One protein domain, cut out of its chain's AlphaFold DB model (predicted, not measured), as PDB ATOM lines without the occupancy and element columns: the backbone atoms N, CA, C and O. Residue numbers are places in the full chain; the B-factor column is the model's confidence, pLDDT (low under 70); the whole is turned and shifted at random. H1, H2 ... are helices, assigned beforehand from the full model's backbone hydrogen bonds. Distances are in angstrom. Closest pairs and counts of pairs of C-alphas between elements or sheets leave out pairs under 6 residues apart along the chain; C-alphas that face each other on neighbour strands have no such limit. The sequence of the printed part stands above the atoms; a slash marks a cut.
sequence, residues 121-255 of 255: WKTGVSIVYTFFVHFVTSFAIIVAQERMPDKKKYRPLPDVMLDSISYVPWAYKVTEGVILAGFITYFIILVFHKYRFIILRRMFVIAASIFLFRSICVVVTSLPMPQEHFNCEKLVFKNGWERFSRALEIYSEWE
ATOM      1  N   TRP A 121       8.124 -40.046  65.589       80.38
ATOM      2  CA  TRP A 121       6.883 -39.964  64.822       80.38
ATOM      3  C   TRP A 121       6.839 -38.762  63.868       80.38
ATOM      4  O   TRP A 121       6.569 -38.915  62.680       80.38
ATOM      5  N   LYS A 122       7.205 -37.562  64.336       81.19
ATOM      6  CA  LYS A 122       7.235 -36.361  63.483       81.19
ATOM      7  C   LYS A 122       8.316 -36.438  62.400       81.19
ATOM      8  O   LYS A 122       8.177 -35.817  61.350       81.19
ATOM      9  N   THR A 123       9.391 -37.191  62.636       86.19
ATOM     10  CA  THR A 123      10.387 -37.486  61.597       86.19
ATOM     11  C   THR A 123       9.841 -38.503  60.590       86.19
ATOM     12  O   THR A 123      10.003 -38.294  59.391       86.19
ATOM     13  N   GLY A 124       9.104 -39.521  61.042       87.31
ATOM     14  CA  GLY A 124       8.375 -40.452  60.173       87.31
ATOM     15  C   GLY A 124       7.422 -39.730  59.217       87.31
ATOM     16  O   GLY A 124       7.489 -39.941  58.011       87.31
ATOM     17  N   VAL A 125       6.632 -38.778  59.724       90.44
ATOM     18  CA  VAL A 125       5.744 -37.947  58.888       90.44
ATOM     19  C   VAL A 125       6.525 -37.168  57.819       90.44
ATOM     20  O   VAL A 125       6.116 -37.142  56.660       90.44
ATOM     21  N   SER A 126       7.676 -36.573  58.162       91.12
ATOM     22  CA  SER A 126       8.501 -35.848  57.175       91.12
ATOM     23  C   SER A 126       9.094 -36.751  56.088       91.12
ATOM     24  O   SER A 126       9.247 -36.322  54.943       91.12
ATOM     25  N   ILE A 127       9.395 -38.005  56.429       90.94
ATOM     26  CA  ILE A 127       9.895 -39.001  55.478       90.94
ATOM     27  C   ILE A 127       8.781 -39.375  54.496       90.94
ATOM     28  O   ILE A 127       8.991 -39.298  53.289       90.94
ATOM     29  N   VAL A 128       7.577 -39.676  54.994       93.94
ATOM     30  CA  VAL A 128       6.403 -39.968  54.148       93.94
ATOM     31  C   VAL A 128       6.095 -38.802  53.204       93.94
ATOM     32  O   VAL A 128       5.876 -39.019  52.013       93.94
ATOM     33  N   TYR A 129       6.151 -37.561  53.703       94.25
ATOM     34  CA  TYR A 129       5.999 -36.367  52.868       94.25
ATOM     35  C   TYR A 129       7.048 -36.303  51.748       94.25
ATOM     36  O   TYR A 129       6.709 -36.017  50.603       94.25
ATOM     37  N   THR A 130       8.309 -36.623  52.055       92.69
ATOM     38  CA  THR A 130       9.396 -36.621  51.065       92.69
ATOM     39  C   THR A 130       9.164 -37.660  49.970       92.69
ATOM     40  O   THR A 130       9.267 -37.317  48.795       92.69
ATOM     41  N   PHE A 131       8.786 -38.892  50.327       92.50
ATOM     42  CA  PHE A 131       8.459 -39.938  49.350       92.50
ATOM     43  C   PHE A 131       7.293 -39.537  48.446       92.50
ATOM     44  O   PHE A 131       7.376 -39.669  47.225       92.50
ATOM     45  N   PHE A 132       6.229 -38.983  49.031       93.69
ATOM     46  CA  PHE A 132       5.085 -38.506  48.262       93.69
ATOM     47  C   PHE A 132       5.479 -37.407  47.265       93.69
ATOM     48  O   PHE A 132       5.115 -37.472  46.091       93.69
ATOM     49  N   VAL A 133       6.269 -36.418  47.694       94.69
ATOM     50  CA  VAL A 133       6.758 -35.365  46.792       94.69
ATOM     51  C   VAL A 133       7.677 -35.929  45.710       94.69
ATOM     52  O   VAL A 133       7.621 -35.470  44.567       94.69
ATOM     53  N   HIS A 134       8.507 -36.920  46.033       89.88
ATOM     54  CA  HIS A 134       9.374 -37.560  45.051       89.88
ATOM     55  C   HIS A 134       8.551 -38.248  43.957       89.88
ATOM     56  O   HIS A 134       8.785 -38.009  42.775       89.88
ATOM     57  N   PHE A 135       7.501 -38.978  44.339       89.06
ATOM     58  CA  PHE A 135       6.546 -39.566  43.400       89.06
ATOM     59  C   PHE A 135       5.885 -38.511  42.494       89.06
ATOM     60  O   PHE A 135       5.862 -38.658  41.269       89.06
ATOM     61  N   VAL A 136       5.409 -37.401  43.073       90.31
ATOM     62  CA  VAL A 136       4.846 -36.274  42.303       90.31
ATOM     63  C   VAL A 136       5.881 -35.681  41.344       90.31
ATOM     64  O   VAL A 136       5.547 -35.332  40.214       90.31
ATOM     65  N   THR A 137       7.141 -35.584  41.765       89.75
ATOM     66  CA  THR A 137       8.239 -35.052  40.948       89.75
ATOM     67  C   THR A 137       8.536 -35.959  39.756       89.75
ATOM     68  O   THR A 137       8.655 -35.453  38.639       89.75
ATOM     69  N   SER A 138       8.571 -37.279  39.948       86.25
ATOM     70  CA  SER A 138       8.719 -38.245  38.851       86.25
ATOM     71  C   SER A 138       7.587 -38.111  37.830       86.25
ATOM     72  O   SER A 138       7.837 -38.037  36.626       86.25
ATOM     73  N   PHE A 139       6.340 -37.983  38.297       85.94
ATOM     74  CA  PHE A 139       5.198 -37.769  37.408       85.94
ATOM     75  C   PHE A 139       5.277 -36.425  36.664       85.94
ATOM     76  O   PHE A 139       5.029 -36.363  35.460       85.94
ATOM     77  N   ALA A 140       5.668 -35.348  37.352       88.69
ATOM     78  CA  ALA A 140       5.838 -34.023  36.760       88.69
ATOM     79  C   ALA A 140       6.882 -34.009  35.631       88.69
ATOM     80  O   ALA A 140       6.650 -33.383  34.597       88.69
ATOM     81  N   ILE A 141       8.000 -34.722  35.800       85.50
ATOM     82  CA  ILE A 141       9.036 -34.854  34.765       85.50
ATOM     83  C   ILE A 141       8.481 -35.572  33.529       85.50
ATOM     84  O   ILE A 141       8.683 -35.092  32.415       85.50
ATOM     85  N   ILE A 142       7.729 -36.659  33.707       84.19
ATOM     86  CA  ILE A 142       7.118 -37.403  32.592       84.19
ATOM     87  C   ILE A 142       6.121 -36.535  31.825       84.19
ATOM     88  O   ILE A 142       6.171 -36.464  30.597       84.19
ATOM     89  N   VAL A 143       5.252 -35.819  32.540       84.06
ATOM     90  CA  VAL A 143       4.300 -34.887  31.918       84.06
ATOM     91  C   VAL A 143       5.033 -33.784  31.152       84.06
ATOM     92  O   VAL A 143       4.610 -33.398  30.061       84.06
ATOM     93  N   ALA A 144       6.143 -33.279  31.692       83.88
ATOM     94  CA  ALA A 144       6.953 -32.286  31.003       83.88
ATOM     95  C   ALA A 144       7.600 -32.850  29.730       83.88
ATOM     96  O   ALA A 144       7.609 -32.159  28.714       83.88
ATOM     97  N   GLN A 145       8.068 -34.103  29.746       80.25
ATOM     98  CA  GLN A 145       8.641 -34.783  28.577       80.25
ATOM     99  C   GLN A 145       7.632 -34.969  27.440       80.25
ATOM    100  O   GLN A 145       7.978 -34.764  26.279       80.25
ATOM    101  N   GLU A 146       6.372 -35.280  27.745       79.56
ATOM    102  CA  GLU A 146       5.322 -35.387  26.721       79.56
ATOM    103  C   GLU A 146       4.998 -34.044  26.060       79.56
ATOM    104  O   GLU A 146       4.667 -33.980  24.872       79.56
ATOM    105  N   ARG A 147       5.101 -32.955  26.831       77.75
ATOM    106  CA  ARG A 147       4.882 -31.588  26.349       77.75
ATOM    107  C   ARG A 147       6.067 -31.038  25.559       77.75
ATOM    108  O   ARG A 147       5.927 -29.971  24.962       77.75
ATOM    109  N   MET A 148       7.205 -31.735  25.523       74.50
ATOM    110  CA  MET A 148       8.366 -31.257  24.782       74.50
ATOM    111  C   MET A 148       8.040 -31.161  23.278       74.50
ATOM    112  O   MET A 148       7.514 -32.110  22.677       74.50
ATOM    113  N   PRO A 149       8.320 -30.010  22.641       72.56
ATOM    114  CA  PRO A 149       8.167 -29.857  21.202       72.56
ATOM    115  C   PRO A 149       9.160 -30.759  20.451       72.56
ATOM    116  O   PRO A 149      10.270 -31.009  20.919       72.56
ATOM    117  N   ASP A 150       8.772 -31.254  19.273       73.31
ATOM    118  CA  ASP A 150       9.619 -32.168  18.497       73.31
ATOM    119  C   ASP A 150      10.890 -31.462  18.002       73.31
ATOM    120  O   ASP A 150      10.815 -30.453  17.293       73.31
ATOM    121  N   LYS A 151      12.057 -32.054  18.296       70.12
ATOM    122  CA  LYS A 151      13.399 -31.550  17.932       70.12
ATOM    123  C   LYS A 151      13.611 -31.254  16.451       70.12
ATOM    124  O   LYS A 151      14.422 -30.413  16.099       70.12
ATOM    125  N   LYS A 152      12.888 -31.949  15.571       72.06
ATOM    126  CA  LYS A 152      12.992 -31.752  14.116       72.06
ATOM    127  C   LYS A 152      12.227 -30.520  13.627       72.06
ATOM    128  O   LYS A 152      12.496 -30.043  12.530       72.06
ATOM    129  N   LYS A 153      11.247 -30.044  14.401       77.31
ATOM    130  CA  LYS A 153      10.302 -29.000  13.981       77.31
ATOM    131  C   LYS A 153      10.638 -27.625  14.556       77.31
ATOM    132  O   LYS A 153      10.413 -26.624  13.884       77.31
ATOM    133  N   TYR A 154      11.170 -27.575  15.771       72.19
ATOM    134  CA  TYR A 154      11.562 -26.336  16.443       72.19
ATOM    135  C   TYR A 154      13.065 -26.386  16.721       72.19
ATOM    136  O   TYR A 154      13.588 -27.467  16.951       72.19
ATOM    137  N   ARG A 155      13.768 -25.255  16.644       73.88
ATOM    138  CA  ARG A 155      15.179 -25.148  17.056       73.88
ATOM    139  C   ARG A 155      15.251 -24.636  18.504       73.88
ATOM    140  O   ARG A 155      14.273 -24.029  18.954       73.88
ATOM    141  N   PRO A 156      16.364 -24.855  19.230       75.00
ATOM    142  CA  PRO A 156      16.610 -24.208  20.518       75.00
ATOM    143  C   PRO A 156      16.430 -22.692  20.417       75.00
ATOM    144  O   PRO A 156      16.687 -22.098  19.367       75.00
ATOM    145  N   LEU A 157      15.934 -22.079  21.491       77.94
ATOM    146  CA  LEU A 157      15.695 -20.640  21.512       77.94
ATOM    147  C   LEU A 157      17.047 -19.906  21.394       77.94
ATOM    148  O   LEU A 157      17.997 -20.330  22.054       77.94
ATOM    149  N   PRO A 158      17.162 -18.857  20.555       71.38
ATOM    150  CA  PRO A 158      18.400 -18.092  20.424       71.38
ATOM    151  C   PRO A 158      18.635 -17.286  21.706       71.38
ATOM    152  O   PRO A 158      18.102 -16.190  21.885       71.38
ATOM    153  N   ASP A 159      19.393 -17.872  22.629       80.38
ATOM    154  CA  ASP A 159      19.747 -17.276  23.909       80.38
ATOM    155  C   ASP A 159      21.077 -16.518  23.777       80.38
ATOM    156  O   ASP A 159      22.155 -17.101  23.864       80.38
ATOM    157  N   VAL A 160      21.001 -15.187  23.649       81.50
ATOM    158  CA  VAL A 160      22.146 -14.265  23.445       81.50
ATOM    159  C   VAL A 160      23.297 -14.482  24.440       81.50
ATOM    160  O   VAL A 160      24.468 -14.357  24.086       81.50
ATOM    161  N   MET A 161      22.979 -14.806  25.696       79.31
ATOM    162  CA  MET A 161      23.990 -15.065  26.730       79.31
ATOM    163  C   MET A 161      24.657 -16.436  26.569       79.31
ATOM    164  O   MET A 161      25.853 -16.558  26.816       79.31
ATOM    165  N   LEU A 162      23.908 -17.463  26.153       71.44
ATOM    166  CA  LEU A 162      24.444 -18.810  25.935       71.44
ATOM    167  C   LEU A 162      25.257 -18.882  24.640       71.44
ATOM    168  O   LEU A 162      26.274 -19.567  24.613       71.44
ATOM    169  N   ASP A 163      24.885 -18.102  23.624       77.69
ATOM    170  CA  ASP A 163      25.649 -17.973  22.379       77.69
ATOM    171  C   ASP A 163      27.027 -17.313  22.600       77.69
ATOM    172  O   ASP A 163      27.960 -17.536  21.829       77.69
ATOM    173  N   SER A 164      27.182 -16.524  23.672       80.88
ATOM    174  CA  SER A 164      28.442 -15.857  24.032       80.88
ATOM    175  C   SER A 164      29.377 -16.706  24.908       80.88
ATOM    176  O   SER A 164      30.521 -16.300  25.131       80.88
ATOM    177  N   ILE A 165      28.923 -17.842  25.446       83.50
ATOM    178  CA  ILE A 165      29.697 -18.666  26.384       83.50
ATOM    179  C   ILE A 165      30.049 -19.995  25.713       83.50
ATOM    180  O   ILE A 165      29.178 -20.787  25.367       83.50
ATOM    181  N   SER A 166      31.344 -20.282  25.578       79.88
ATOM    182  CA  SER A 166      31.807 -21.573  25.062       79.88
ATOM    183  C   SER A 166      31.363 -22.722  25.970       79.88
ATOM    184  O   SER A 166      31.546 -22.667  27.186       79.88
ATOM    185  N   TYR A 167      30.829 -23.790  25.375       80.00
ATOM    186  CA  TYR A 167      30.427 -24.993  26.102       80.00
ATOM    187  C   TYR A 167      31.601 -25.588  26.896       80.00
ATOM    188  O   TYR A 167      32.663 -25.874  26.341       80.00
ATOM    189  N   VAL A 168      31.394 -25.793  28.200       86.12
ATOM    190  CA  VAL A 168      32.415 -26.296  29.127       86.12
ATOM    191  C   VAL A 168      32.108 -27.752  29.506       86.12
ATOM    192  O   VAL A 168      31.316 -27.999  30.417       86.12
ATOM    193  N   PRO A 169      32.752 -28.747  28.870       83.25
ATOM    194  CA  PRO A 169      32.426 -30.155  29.079       83.25
ATOM    195  C   PRO A 169      32.856 -30.691  30.447       83.25
ATOM    196  O   PRO A 169      32.380 -31.738  30.847       83.25
ATOM    197  N   TRP A 170      33.752 -30.039  31.189       87.06
ATOM    198  CA  TRP A 170      34.137 -30.517  32.525       87.06
ATOM    199  C   TRP A 170      33.177 -30.059  33.630       87.06
ATOM    200  O   TRP A 170      33.237 -30.588  34.740       87.06
ATOM    201  N   ALA A 171      32.283 -29.108  33.340       88.50
ATOM    202  CA  ALA A 171      31.409 -28.500  34.340       88.50
ATOM    203  C   ALA A 171      30.510 -29.536  35.028       88.50
ATOM    204  O   ALA A 171      30.395 -29.513  36.250       88.50
ATOM    205  N   TYR A 172      29.966 -30.506  34.279       84.44
ATOM    206  CA  TYR A 172      29.114 -31.550  34.858       84.44
ATOM    207  C   TYR A 172      29.855 -32.399  35.901       84.44
ATOM    208  O   TYR A 172      29.287 -32.693  36.950       84.44
ATOM    209  N   LYS A 173      31.138 -32.722  35.664       88.69
ATOM    210  CA  LYS A 173      31.962 -33.495  36.611       88.69
ATOM    211  C   LYS A 173      32.196 -32.722  37.904       88.69
ATOM    212  O   LYS A 173      32.177 -33.295  38.987       88.69
ATOM    213  N   VAL A 174      32.416 -31.412  37.795       94.31
ATOM    214  CA  VAL A 174      32.589 -30.547  38.970       94.31
ATOM    215  C   VAL A 174      31.278 -30.414  39.737       94.31
ATOM    216  O   VAL A 174      31.289 -30.512  40.959       94.31
ATOM    217  N   THR A 175      30.145 -30.262  39.047       91.06
ATOM    218  CA  THR A 175      28.826 -30.235  39.691       91.06
ATOM    219  C   THR A 175      28.535 -31.536  40.438       91.06
ATOM    220  O   THR A 175      28.128 -31.483  41.596       91.06
ATOM    221  N   GLU A 176      28.803 -32.691  39.828       92.00
ATOM    222  CA  GLU A 176      28.664 -34.002  40.471       92.00
ATOM    223  C   GLU A 176      29.548 -34.114  41.725       92.00
ATOM    224  O   GLU A 176      29.067 -34.481  42.799       92.00
ATOM    225  N   GLY A 177      30.813 -33.690  41.630       95.50
ATOM    226  CA  GLY A 177      31.739 -33.675  42.764       95.50
ATOM    227  C   GLY A 177      31.290 -32.765  43.913       95.50
ATOM    228  O   GLY A 177      31.362 -33.163  45.076       95.50
ATOM    229  N   VAL A 178      30.784 -31.565  43.612       96.06
ATOM    230  CA  VAL A 178      30.267 -30.628  44.626       96.06
ATOM    231  C   VAL A 178      29.030 -31.196  45.323       96.06
ATOM    232  O   VAL A 178      28.916 -31.092  46.545       96.06
ATOM    233  N   ILE A 179      28.127 -31.829  44.570       92.50
ATOM    234  CA  ILE A 179      26.938 -32.486  45.122       92.50
ATOM    235  C   ILE A 179      27.352 -33.615  46.077       92.50
ATOM    236  O   ILE A 179      26.901 -33.637  47.224       92.50
ATOM    237  N   LEU A 180      28.256 -34.504  45.648       95.31
ATOM    238  CA  LEU A 180      28.767 -35.600  46.479       95.31
ATOM    239  C   LEU A 180      29.465 -35.091  47.745       95.31
ATOM    240  O   LEU A 180      29.202 -35.593  48.839       95.31
ATOM    241  N   ALA A 181      30.307 -34.062  47.624       96.62
ATOM    242  CA  ALA A 181      30.964 -33.439  48.769       96.62
ATOM    243  C   ALA A 181      29.940 -32.880  49.773       96.62
ATOM    244  O   ALA A 181      30.060 -33.126  50.973       96.62
ATOM    245  N   GLY A 182      28.893 -32.204  49.288       94.31
ATOM    246  CA  GLY A 182      27.797 -31.704  50.120       94.31
ATOM    247  C   GLY A 182      27.052 -32.816  50.863       94.31
ATOM    248  O   GLY A 182      26.802 -32.688  52.065       94.31
ATOM    249  N   PHE A 183      26.753 -33.934  50.191       92.94
ATOM    250  CA  PHE A 183      26.134 -35.106  50.822       92.94
ATOM    251  C   PHE A 183      27.023 -35.730  51.904       92.94
ATOM    252  O   PHE A 183      26.531 -36.053  52.987       92.94
ATOM    253  N   ILE A 184      28.332 -35.843  51.658       95.75
ATOM    254  CA  ILE A 184      29.291 -36.349  52.650       95.75
ATOM    255  C   ILE A 184      29.344 -35.421  53.867       95.75
ATOM    256  O   ILE A 184      29.221 -35.885  55.003       95.75
ATOM    257  N   THR A 185      29.478 -34.108  53.655       94.38
ATOM    258  CA  THR A 185      29.470 -33.128  54.750       94.38
ATOM    259  C   THR A 185      28.174 -33.211  55.557       94.38
ATOM    260  O   THR A 185      28.214 -33.216  56.788       94.38
ATOM    261  N   TYR A 186      27.027 -33.343  54.887       92.75
ATOM    262  CA  TYR A 186      25.739 -33.526  55.549       92.75
ATOM    263  C   TYR A 186      25.697 -34.795  56.413       92.75
ATOM    264  O   TYR A 186      25.274 -34.736  57.570       92.75
ATOM    265  N   PHE A 187      26.173 -35.926  55.889       93.38
ATOM    266  CA  PHE A 187      26.199 -37.192  56.620       93.38
ATOM    267  C   PHE A 187      27.099 -37.127  57.861       93.38
ATOM    268  O   PHE A 187      26.698 -37.567  58.940       93.38
ATOM    269  N   ILE A 188      28.277 -36.507  57.747       94.62
ATOM    270  CA  ILE A 188      29.176 -36.268  58.884       94.62
ATOM    271  C   ILE A 188      28.446 -35.461  59.967       94.62
ATOM    272  O   ILE A 188      28.406 -35.873  61.128       94.62
ATOM    273  N   ILE A 189      27.796 -34.350  59.601       92.31
ATOM    274  CA  ILE A 189      27.015 -33.541  60.549       92.31
ATOM    275  C   ILE A 189      25.917 -34.387  61.205       92.31
ATOM    276  O   ILE A 189      25.725 -34.311  62.416       92.31
ATOM    277  N   LEU A 190      25.215 -35.224  60.444       91.25
ATOM    278  CA  LEU A 190      24.155 -36.082  60.969       91.25
ATOM    279  C   LEU A 190      24.680 -37.061  62.032       91.25
ATOM    280  O   LEU A 190      24.055 -37.190  63.086       91.25
ATOM    281  N   VAL A 191      25.818 -37.719  61.791       91.88
ATOM    282  CA  VAL A 191      26.394 -38.715  62.714       91.88
ATOM    283  C   VAL A 191      26.917 -38.067  63.998       91.88
ATOM    284  O   VAL A 191      26.636 -38.565  65.089       91.88
ATOM    285  N   PHE A 192      27.641 -36.950  63.892       91.38
ATOM    286  CA  PHE A 192      28.298 -36.320  65.044       91.38
ATOM    287  C   PHE A 192      27.386 -35.378  65.845       91.38
ATOM    288  O   PHE A 192      27.713 -35.011  66.977       91.38
ATOM    289  N   HIS A 193      26.231 -34.975  65.308       87.31
ATOM    290  CA  HIS A 193      25.382 -33.994  65.972       87.31
ATOM    291  C   HIS A 193      24.411 -34.621  66.984       87.31
ATOM    292  O   HIS A 193      23.555 -35.449  66.664       87.31
ATOM    293  N   LYS A 194      24.453 -34.114  68.222       81.31
ATOM    294  CA  LYS A 194      23.616 -34.542  69.363       81.31
ATOM    295  C   LYS A 194      22.104 -34.544  69.080       81.31
ATOM    296  O   LYS A 194      21.355 -35.300  69.694       81.31
ATOM    297  N   TYR A 195      21.650 -33.715  68.140       83.25
ATOM    298  CA  TYR A 195      20.244 -33.579  67.744       83.25
ATOM    299  C   TYR A 195      19.946 -34.115  66.330       83.25
ATOM    300  O   TYR A 195      19.152 -33.519  65.601       83.25
ATOM    301  N   ARG A 196      20.583 -35.221  65.923       85.81
ATOM    302  CA  ARG A 196      20.491 -35.811  64.571       85.81
ATOM    303  C   ARG A 196      19.076 -35.902  63.985       85.81
ATOM    304  O   ARG A 196      18.861 -35.481  62.856       85.81
ATOM    305  N   PHE A 197      18.082 -36.335  64.762       83.31
ATOM    306  CA  PHE A 197      16.701 -36.478  64.274       83.31
ATOM    307  C   PHE A 197      15.989 -35.145  64.012       83.31
ATOM    308  O   PHE A 197      15.092 -35.085  63.172       83.31
ATOM    309  N   ILE A 198      16.386 -34.074  64.707       84.88
ATOM    310  CA  ILE A 198      15.844 -32.725  64.490       84.88
ATOM    311  C   ILE A 198      16.401 -32.156  63.183       84.88
ATOM    312  O   ILE A 198      15.650 -31.589  62.393       84.88
ATOM    313  N   ILE A 199      17.702 -32.344  62.940       89.12
ATOM    314  CA  ILE A 199      18.346 -31.943  61.684       89.12
ATOM    315  C   ILE A 199      17.758 -32.734  60.517       89.12
ATOM    316  O   ILE A 199      17.336 -32.137  59.532       89.12
ATOM    317  N   LEU A 200      17.676 -34.060  60.651       87.25
ATOM    318  CA  LEU A 200      17.158 -34.955  59.620       87.25
ATOM    319  C   LEU A 200      15.758 -34.537  59.149       87.25
ATOM    320  O   LEU A 200      15.535 -34.342  57.960       87.25
ATOM    321  N   ARG A 201      14.839 -34.292  60.090       86.56
ATOM    322  CA  ARG A 201      13.482 -33.815  59.784       86.56
ATOM    323  C   ARG A 201      13.477 -32.482  59.035       86.56
ATOM    324  O   ARG A 201      12.735 -32.331  58.073       86.56
ATOM    325  N   ARG A 202      14.282 -31.508  59.479       91.00
ATOM    326  CA  ARG A 202      14.369 -30.191  58.823       91.00
ATOM    327  C   ARG A 202      14.847 -30.329  57.385       91.00
ATOM    328  O   ARG A 202      14.267 -29.720  56.496       91.00
ATOM    329  N   MET A 203      15.856 -31.161  57.164       90.44
ATOM    330  CA  MET A 203      16.401 -31.382  55.831       90.44
ATOM    331  C   MET A 203      15.404 -32.070  54.909       90.44
ATOM    332  O   MET A 203      15.236 -31.609  53.787       90.44
ATOM    333  N   PHE A 204      14.678 -33.085  55.389       92.19
ATOM    334  CA  PHE A 204      13.615 -33.716  54.605       92.19
ATOM    335  C   PHE A 204      12.514 -32.729  54.209       92.19
ATOM    336  O   PHE A 204      12.152 -32.660  53.039       92.19
ATOM    337  N   VAL A 205      12.032 -31.894  55.137       92.12
ATOM    338  CA  VAL A 205      10.995 -30.892  54.826       92.12
ATOM    339  C   VAL A 205      11.501 -29.837  53.840       92.12
ATOM    340  O   VAL A 205      10.782 -29.493  52.901       92.12
ATOM    341  N   ILE A 206      12.725 -29.330  54.023       93.25
ATOM    342  CA  ILE A 206      13.319 -28.330  53.123       93.25
ATOM    343  C   ILE A 206      13.521 -28.928  51.729       93.25
ATOM    344  O   ILE A 206      13.078 -28.335  50.747       93.25
ATOM    345  N   ALA A 207      14.126 -30.116  51.637       90.88
ATOM    346  CA  ALA A 207      14.350 -30.804  50.372       90.88
ATOM    347  C   ALA A 207      13.024 -31.068  49.648       90.88
ATOM    348  O   ALA A 207      12.861 -30.650  48.503       90.88
ATOM    349  N   ALA A 208      12.045 -31.671  50.328       93.44
ATOM    350  CA  ALA A 208      10.726 -31.930  49.762       93.44
ATOM    351  C   ALA A 208      10.037 -30.636  49.296       93.44
ATOM    352  O   ALA A 208       9.492 -30.589  48.202       93.44
ATOM    353  N   SER A 209      10.119 -29.541  50.053       94.31
ATOM    354  CA  SER A 209       9.526 -28.262  49.631       94.31
ATOM    355  C   SER A 209      10.176 -27.704  48.359       94.31
ATOM    356  O   SER A 209       9.474 -27.230  47.465       94.31
ATOM    357  N   ILE A 210      11.504 -27.807  48.233       93.62
ATOM    358  CA  ILE A 210      12.236 -27.386  47.028       93.62
ATOM    359  C   ILE A 210      11.853 -28.259  45.824       93.62
ATOM    360  O   ILE A 210      11.591 -27.727  44.743       93.62
ATOM    361  N   PHE A 211      11.782 -29.582  45.995       91.44
ATOM    362  CA  PHE A 211      11.375 -30.501  44.924       91.44
ATOM    363  C   PHE A 211       9.923 -30.291  44.492       91.44
ATOM    364  O   PHE A 211       9.639 -30.310  43.296       91.44
ATOM    365  N   LEU A 212       9.019 -30.011  45.432       92.12
ATOM    366  CA  LEU A 212       7.626 -29.697  45.128       92.12
ATOM    367  C   LEU A 212       7.503 -28.386  44.340       92.12
ATOM    368  O   LEU A 212       6.800 -28.328  43.337       92.12
ATOM    369  N   PHE A 213       8.215 -27.334  44.748       93.62
ATOM    370  CA  PHE A 213       8.247 -26.093  43.976       93.62
ATOM    371  C   PHE A 213       8.802 -26.331  42.565       93.62
ATOM    372  O   PHE A 213       8.225 -25.872  41.581       93.62
ATOM    373  N   ARG A 214       9.883 -27.114  42.448       90.75
ATOM    374  CA  ARG A 214      10.466 -27.492  41.157       90.75
ATOM    375  C   ARG A 214       9.467 -28.244  40.280       90.75
ATOM    376  O   ARG A 214       9.386 -27.939  39.096       90.75
ATOM    377  N   SER A 215       8.720 -29.203  40.826       90.44
ATOM    378  CA  SER A 215       7.746 -29.978  40.056       90.44
ATOM    379  C   SER A 215       6.599 -29.099  39.551       90.44
ATOM    380  O   SER A 215       6.261 -29.172  38.371       90.44
ATOM    381  N   ILE A 216       6.087 -28.186  40.385       90.69
ATOM    382  CA  ILE A 216       5.098 -27.179  39.976       90.69
ATOM    383  C   ILE A 216       5.656 -26.318  38.836       90.69
ATOM    384  O   ILE A 216       5.010 -26.185  37.798       90.69
ATOM    385  N   CYS A 217       6.873 -25.787  38.980       90.56
ATOM    386  CA  CYS A 217       7.524 -24.997  37.936       90.56
ATOM    387  C   CYS A 217       7.689 -25.790  36.637       90.56
ATOM    388  O   CYS A 217       7.378 -25.271  35.574       90.56
ATOM    389  N   VAL A 218       8.112 -27.051  36.698       88.25
ATOM    390  CA  VAL A 218       8.307 -27.909  35.518       88.25
ATOM    391  C   VAL A 218       6.986 -28.209  34.801       88.25
ATOM    392  O   VAL A 218       6.957 -28.276  33.576       88.25
ATOM    393  N   VAL A 219       5.880 -28.350  35.537       86.69
ATOM    394  CA  VAL A 219       4.551 -28.564  34.940       86.69
ATOM    395  C   VAL A 219       3.984 -27.276  34.343       86.69
ATOM    396  O   VAL A 219       3.318 -27.325  33.308       86.69
ATOM    397  N   VAL A 220       4.201 -26.135  34.998       88.62
ATOM    398  CA  VAL A 220       3.644 -24.840  34.579       88.62
ATOM    399  C   VAL A 220       4.466 -24.193  33.464       88.62
ATOM    400  O   VAL A 220       3.896 -23.577  32.566       88.62
ATOM    401  N   THR A 221       5.793 -24.318  33.500       84.00
ATOM    402  CA  THR A 221       6.681 -23.693  32.517       84.00
ATOM    403  C   THR A 221       6.846 -24.570  31.282       84.00
ATOM    404  O   THR A 221       7.129 -25.763  31.361       84.00
ATOM    405  N   SER A 222       6.692 -23.963  30.108       67.44
ATOM    406  CA  SER A 222       7.095 -24.573  28.844       67.44
ATOM    407  C   SER A 222       8.621 -24.617  28.804       67.44
ATOM    408  O   SER A 222       9.260 -23.589  28.580       67.44
ATOM    409  N   LEU A 223       9.213 -25.782  29.068       69.38
ATOM    410  CA  LEU A 223      10.668 -25.934  29.045       69.38
ATOM    411  C   LEU A 223      11.210 -25.616  27.636       69.38
ATOM    412  O   LEU A 223      10.653 -26.110  26.648       69.38
ATOM    413  N   PRO A 224      12.281 -24.809  27.516       64.38
ATOM    414  CA  PRO A 224      12.918 -24.551  26.233       64.38
ATOM    415  C   PRO A 224      13.500 -25.845  25.657       64.38
ATOM    416  O   PRO A 224      13.833 -26.784  26.385       64.38
ATOM    417  N   MET A 225      13.609 -25.904  24.329       67.00
ATOM    418  CA  MET A 225      14.116 -27.097  23.662       67.00
ATOM    419  C   MET A 225      15.573 -27.377  24.086       67.00
ATOM    420  O   MET A 225      16.392 -26.455  24.051       67.00
ATOM    421  N   PRO A 226      15.915 -28.628  24.460       69.50
ATOM    422  CA  PRO A 226      17.278 -28.995  24.825       69.50
ATOM    423  C   PRO A 226      18.264 -28.712  23.690       69.50
ATOM    424  O   PRO A 226      17.930 -28.871  22.516       69.50
ATOM    425  N   GLN A 227      19.495 -28.366  24.055       65.56
ATOM    426  CA  GLN A 227      20.596 -28.165  23.113       65.56
ATOM    427  C   GLN A 227      20.878 -29.432  22.281       65.56
ATOM    428  O   GLN A 227      20.705 -30.554  22.765       65.56
ATOM    429  N   GLU A 228      21.345 -29.260  21.037       66.56
ATOM    430  CA  GLU A 228      21.485 -30.350  20.048       66.56
ATOM    431  C   GLU A 228      22.389 -31.507  20.507       66.56
ATOM    432  O   GLU A 228      22.176 -32.651  20.116       66.56
ATOM    433  N   HIS A 229      23.360 -31.235  21.383       68.12
ATOM    434  CA  HIS A 229      24.303 -32.230  21.897       68.12
ATOM    435  C   HIS A 229      23.705 -33.196  22.936       68.12
ATOM    436  O   HIS A 229      24.352 -34.182  23.287       68.12
ATOM    437  N   PHE A 230      22.481 -32.959  23.423       66.19
ATOM    438  CA  PHE A 230      21.803 -33.859  24.356       66.19
ATOM    439  C   PHE A 230      20.720 -34.686  23.656       66.19
ATOM    440  O   PHE A 230      19.664 -34.175  23.268       66.19
ATOM    441  N   ASN A 231      20.928 -36.003  23.577       63.03
ATOM    442  CA  ASN A 231      19.959 -36.973  23.055       63.03
ATOM    443  C   ASN A 231      18.820 -37.238  24.054       63.03
ATOM    444  O   ASN A 231      18.762 -38.267  24.710       63.03
ATOM    445  N   CYS A 232      17.902 -36.283  24.178       66.75
ATOM    446  CA  CYS A 232      16.608 -36.477  24.832       66.75
ATOM    447  C   CYS A 232      15.540 -36.861  23.792       66.75
ATOM    448  O   CYS A 232      15.338 -36.111  22.830       66.75
ATOM    449  N   GLU A 233      14.902 -38.020  23.954       69.25
ATOM    450  CA  GLU A 233      13.806 -38.498  23.104       69.25
ATOM    451  C   GLU A 233      12.456 -38.140  23.736       69.25
ATOM    452  O   GLU A 233      12.289 -38.191  24.955       69.25
ATOM    453  N   LYS A 234      11.489 -37.735  22.907       66.88
ATOM    454  CA  LYS A 234      10.146 -37.404  23.377       66.88
ATOM    455  C   LYS A 234       9.396 -38.689  23.699       66.88
ATOM    456  O   LYS A 234       9.169 -39.512  22.817       66.88
ATOM    457  N   LEU A 235       8.965 -38.825  24.946       70.25
ATOM    458  CA  LEU A 235       8.120 -39.935  25.362       70.25
ATOM    459  C   LEU A 235       6.669 -39.632  24.969       70.25
ATOM    460  O   LEU A 235       6.135 -38.581  25.319       70.25
ATOM    461  N   VAL A 236       6.040 -40.537  24.216       73.19
ATOM    462  CA  VAL A 236       4.625 -40.451  23.827       73.19
ATOM    463  C   VAL A 236       3.927 -41.707  24.331       73.19
ATOM    464  O   VAL A 236       4.158 -42.795  23.807       73.19
ATOM    465  N   PHE A 237       3.079 -41.564  25.347       76.50
ATOM    466  CA  PHE A 237       2.332 -42.680  25.931       76.50
ATOM    467  C   PHE A 237       0.904 -42.714  25.389       76.50
ATOM    468  O   PHE A 237       0.272 -41.667  25.236       76.50
ATOM    469  N   LYS A 238       0.377 -43.912  25.108       71.81
ATOM    470  CA  LYS A 238      -0.996 -44.069  24.601       71.81
ATOM    471  C   LYS A 238      -2.012 -44.118  25.738       71.81
ATOM    472  O   LYS A 238      -3.117 -43.611  25.581       71.81
ATOM    473  N   ASN A 239      -1.623 -44.686  26.884       82.38
ATOM    474  CA  ASN A 239      -2.503 -44.915  28.031       82.38
ATOM    475  C   ASN A 239      -1.939 -44.346  29.344       82.38
ATOM    476  O   ASN A 239      -0.730 -44.317  29.568       82.38
ATOM    477  N   GLY A 240      -2.830 -43.980  30.274       76.50
ATOM    478  CA  GLY A 240      -2.453 -43.531  31.625       76.50
ATOM    479  C   GLY A 240      -1.686 -44.582  32.438       76.50
ATOM    480  O   GLY A 240      -0.829 -44.235  33.245       76.50
ATOM    481  N   TRP A 241      -1.940 -45.866  32.179       78.88
ATOM    482  CA  TRP A 241      -1.231 -46.970  32.825       78.88
ATOM    483  C   TRP A 241       0.213 -47.126  32.333       78.88
ATOM    484  O   TRP A 241       1.104 -47.381  33.134       78.88
ATOM    485  N   GLU A 242       0.476 -46.901  31.042       78.75
ATOM    486  CA  GLU A 242       1.845 -46.916  30.497       78.75
ATOM    487  C   GLU A 242       2.686 -45.780  31.090       78.75
ATOM    488  O   GLU A 242       3.844 -45.989  31.443       78.75
ATOM    489  N   ARG A 243       2.077 -44.602  31.285       74.94
ATOM    490  CA  ARG A 243       2.712 -43.476  31.990       74.94
ATOM    491  C   ARG A 243       3.109 -43.853  33.410       74.94
ATOM    492  O   ARG A 243       4.220 -43.557  33.837       74.94
ATOM    493  N   PHE A 244       2.200 -44.497  34.138       79.00
ATOM    494  CA  PHE A 244       2.440 -44.928  35.511       79.00
ATOM    495  C   PHE A 244       3.504 -46.031  35.591       79.00
ATOM    496  O   PHE A 244       4.422 -45.932  36.397       79.00
ATOM    497  N   SER A 245       3.433 -47.031  34.709       80.25
ATOM    498  CA  SER A 245       4.434 -48.095  34.589       80.25
ATOM    499  C   SER A 245       5.827 -47.527  34.335       80.25
ATOM    500  O   SER A 245       6.782 -47.933  34.987       80.25
ATOM    501  N   ARG A 246       5.946 -46.559  33.420       78.25
ATOM    502  CA  ARG A 246       7.229 -45.925  33.116       78.25
ATOM    503  C   ARG A 246       7.713 -45.022  34.251       78.25
ATOM    504  O   ARG A 246       8.911 -44.954  34.498       78.25
ATOM    505  N   ALA A 247       6.798 -44.360  34.961       73.69
ATOM    506  CA  ALA A 247       7.123 -43.599  36.167       73.69
ATOM    507  C   ALA A 247       7.709 -44.482  37.266       73.69
ATOM    508  O   ALA A 247       8.680 -44.085  37.902       73.69
ATOM    509  N   LEU A 248       7.140 -45.671  37.461       77.25
ATOM    510  CA  LEU A 248       7.651 -46.659  38.403       77.25
ATOM    511  C   LEU A 248       9.000 -47.229  37.971       77.25
ATOM    512  O   LEU A 248       9.885 -47.337  38.807       77.25
ATOM    513  N   GLU A 249       9.168 -47.548  36.689       82.19
ATOM    514  CA  GLU A 249      10.429 -48.066  36.146       82.19
ATOM    515  C   GLU A 249      11.575 -47.065  36.340       82.19
ATOM    516  O   GLU A 249      12.609 -47.413  36.902       82.19
ATOM    517  N   ILE A 250      11.350 -45.794  35.988       73.94
ATOM    518  CA  ILE A 250      12.324 -44.726  36.240       73.94
ATOM    519  C   ILE A 250      12.550 -44.585  37.747       73.94
ATOM    520  O   ILE A 250      13.687 -44.559  38.182       73.94
ATOM    521  N   TYR A 251      11.500 -44.542  38.568       68.00
ATOM    522  CA  TYR A 251      11.670 -44.447  40.020       68.00
ATOM    523  C   TYR A 251      12.546 -45.581  40.586       68.00
ATOM    524  O   TYR A 251      13.395 -45.314  41.427       68.00
ATOM    525  N   SER A 252      12.397 -46.809  40.080       71.00
ATOM    526  CA  SER A 252      13.201 -47.963  40.501       71.00
ATOM    527  C   SER A 252      14.633 -47.994  39.955       71.00
ATOM    528  O   SER A 252      15.465 -48.687  40.521       71.00
ATOM    529  N   GLU A 253      14.938 -47.276  38.869       67.19
ATOM    530  CA  GLU A 253      16.304 -47.172  38.325       67.19
ATOM    531  C   GLU A 253      17.168 -46.130  39.057       67.19
ATOM    532  O   GLU A 253      18.390 -46.136  38.915       67.19
ATOM    533  N   TRP A 254      16.547 -45.216  39.811       44.09
ATOM    534  CA  TRP A 254      17.235 -44.169  40.578       44.09
ATOM    535  C   TRP A 254      17.464 -44.532  42.059       44.09
ATOM    536  O   TRP A 254      18.049 -43.722  42.783       44.09
ATOM    537  N   GLU A 255      17.012 -45.711  42.502       37.28
ATOM    538  CA  GLU A 255      17.260 -46.293  43.835       37.28
ATOM    539  C   GLU A 255      18.474 -47.238  43.809       37.28
ATOM    540  O   GLU A 255      19.311 -47.137  44.737       37.28
TER     541      GLU A 255
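What this domain is: This is residues 121 to 255 of the 255 residues of the protein "SAMD8" of Mytilus coruscus (UniProt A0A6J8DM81). Two long helices, H1 and H4, lie side by side and run the same way; H3 meets H4 at a tight turn and splays away from it as an open V, while the shorter H5 crosses H1 on the side away from H4. The contacts are few: a gap opens between H3 and the H1 and H4 pair, and residues 158 to 185, which hold the tiny H2 and residues 171 to 185 of H3, stick out with nothing packed on them. The printed part has 135 residues with five named helices, H1 to H5 in chain order, and no named strand; the class is all helix. It is loose, with a radius of gyration of the C-alphas of 18.6 A, and spans 57 by 41 by 24 A.

How they stand to each other: H1, residues 121 to 146, is the longest helix and touches H4, residues 196 to 220, with 37 pairs of C-alphas within 8 A. Their closest C-alphas are those of Thr 130 and Ala 208, 5.0 A apart, and they run the same way at a shallow tilt of 22 degrees. With residues 135 to 142 alone, H1 also touches H5, residues 240 to 253; the closest C-alphas, of Ser 138 and Ala 247, are 6.2 A apart. These two run opposite ways at a steep tilt of 61 degrees. H3, residues 171 to 192, and H4 touch only at the corner by their link, where the closest C-alphas, of Leu 190 and Arg 196, are 5.1 A apart. They run opposite ways at a shallow tilt of 32 degrees, their centres 17.4 A apart. H1 and H3 are apart. H2, residues 160 to 163, touches no helix. In H1, H3, H4 and H5 every O i to N i+4 pair is within hydrogen-bond range; H2 is too short for such a pair, and its one O i to N i+3 pair is out of range.

Where its parts are: H1 is 38.4 A long, from C-alpha 121 at (6.883, -39.964, 64.822) to C-alpha 146 at (5.322, -35.387, 26.721). H4, from Arg 196 to Val 220, measures 36.1 A, and H3, from Ala 171 to Phe 192, 31.8 A. H5 covers 20.2 A and ends at C-alpha 253, (16.304, -47.172, 38.325). H2, from Val 160 to Asp 163, is 5.2 A long.

The domain as a whole: The C-alphas of Lys 153 and Lys 194, the two farthest apart, are 57.2 A from each other. The printed part has no cut and ends at residue 255, the chain's last. The links H1 to H2, 13 residues, and H4 to H5, 19 residues, are long. Mean pLDDT of the printed part is 82.7; residues 222 to 234, 251 and 253 to 255 are under 70.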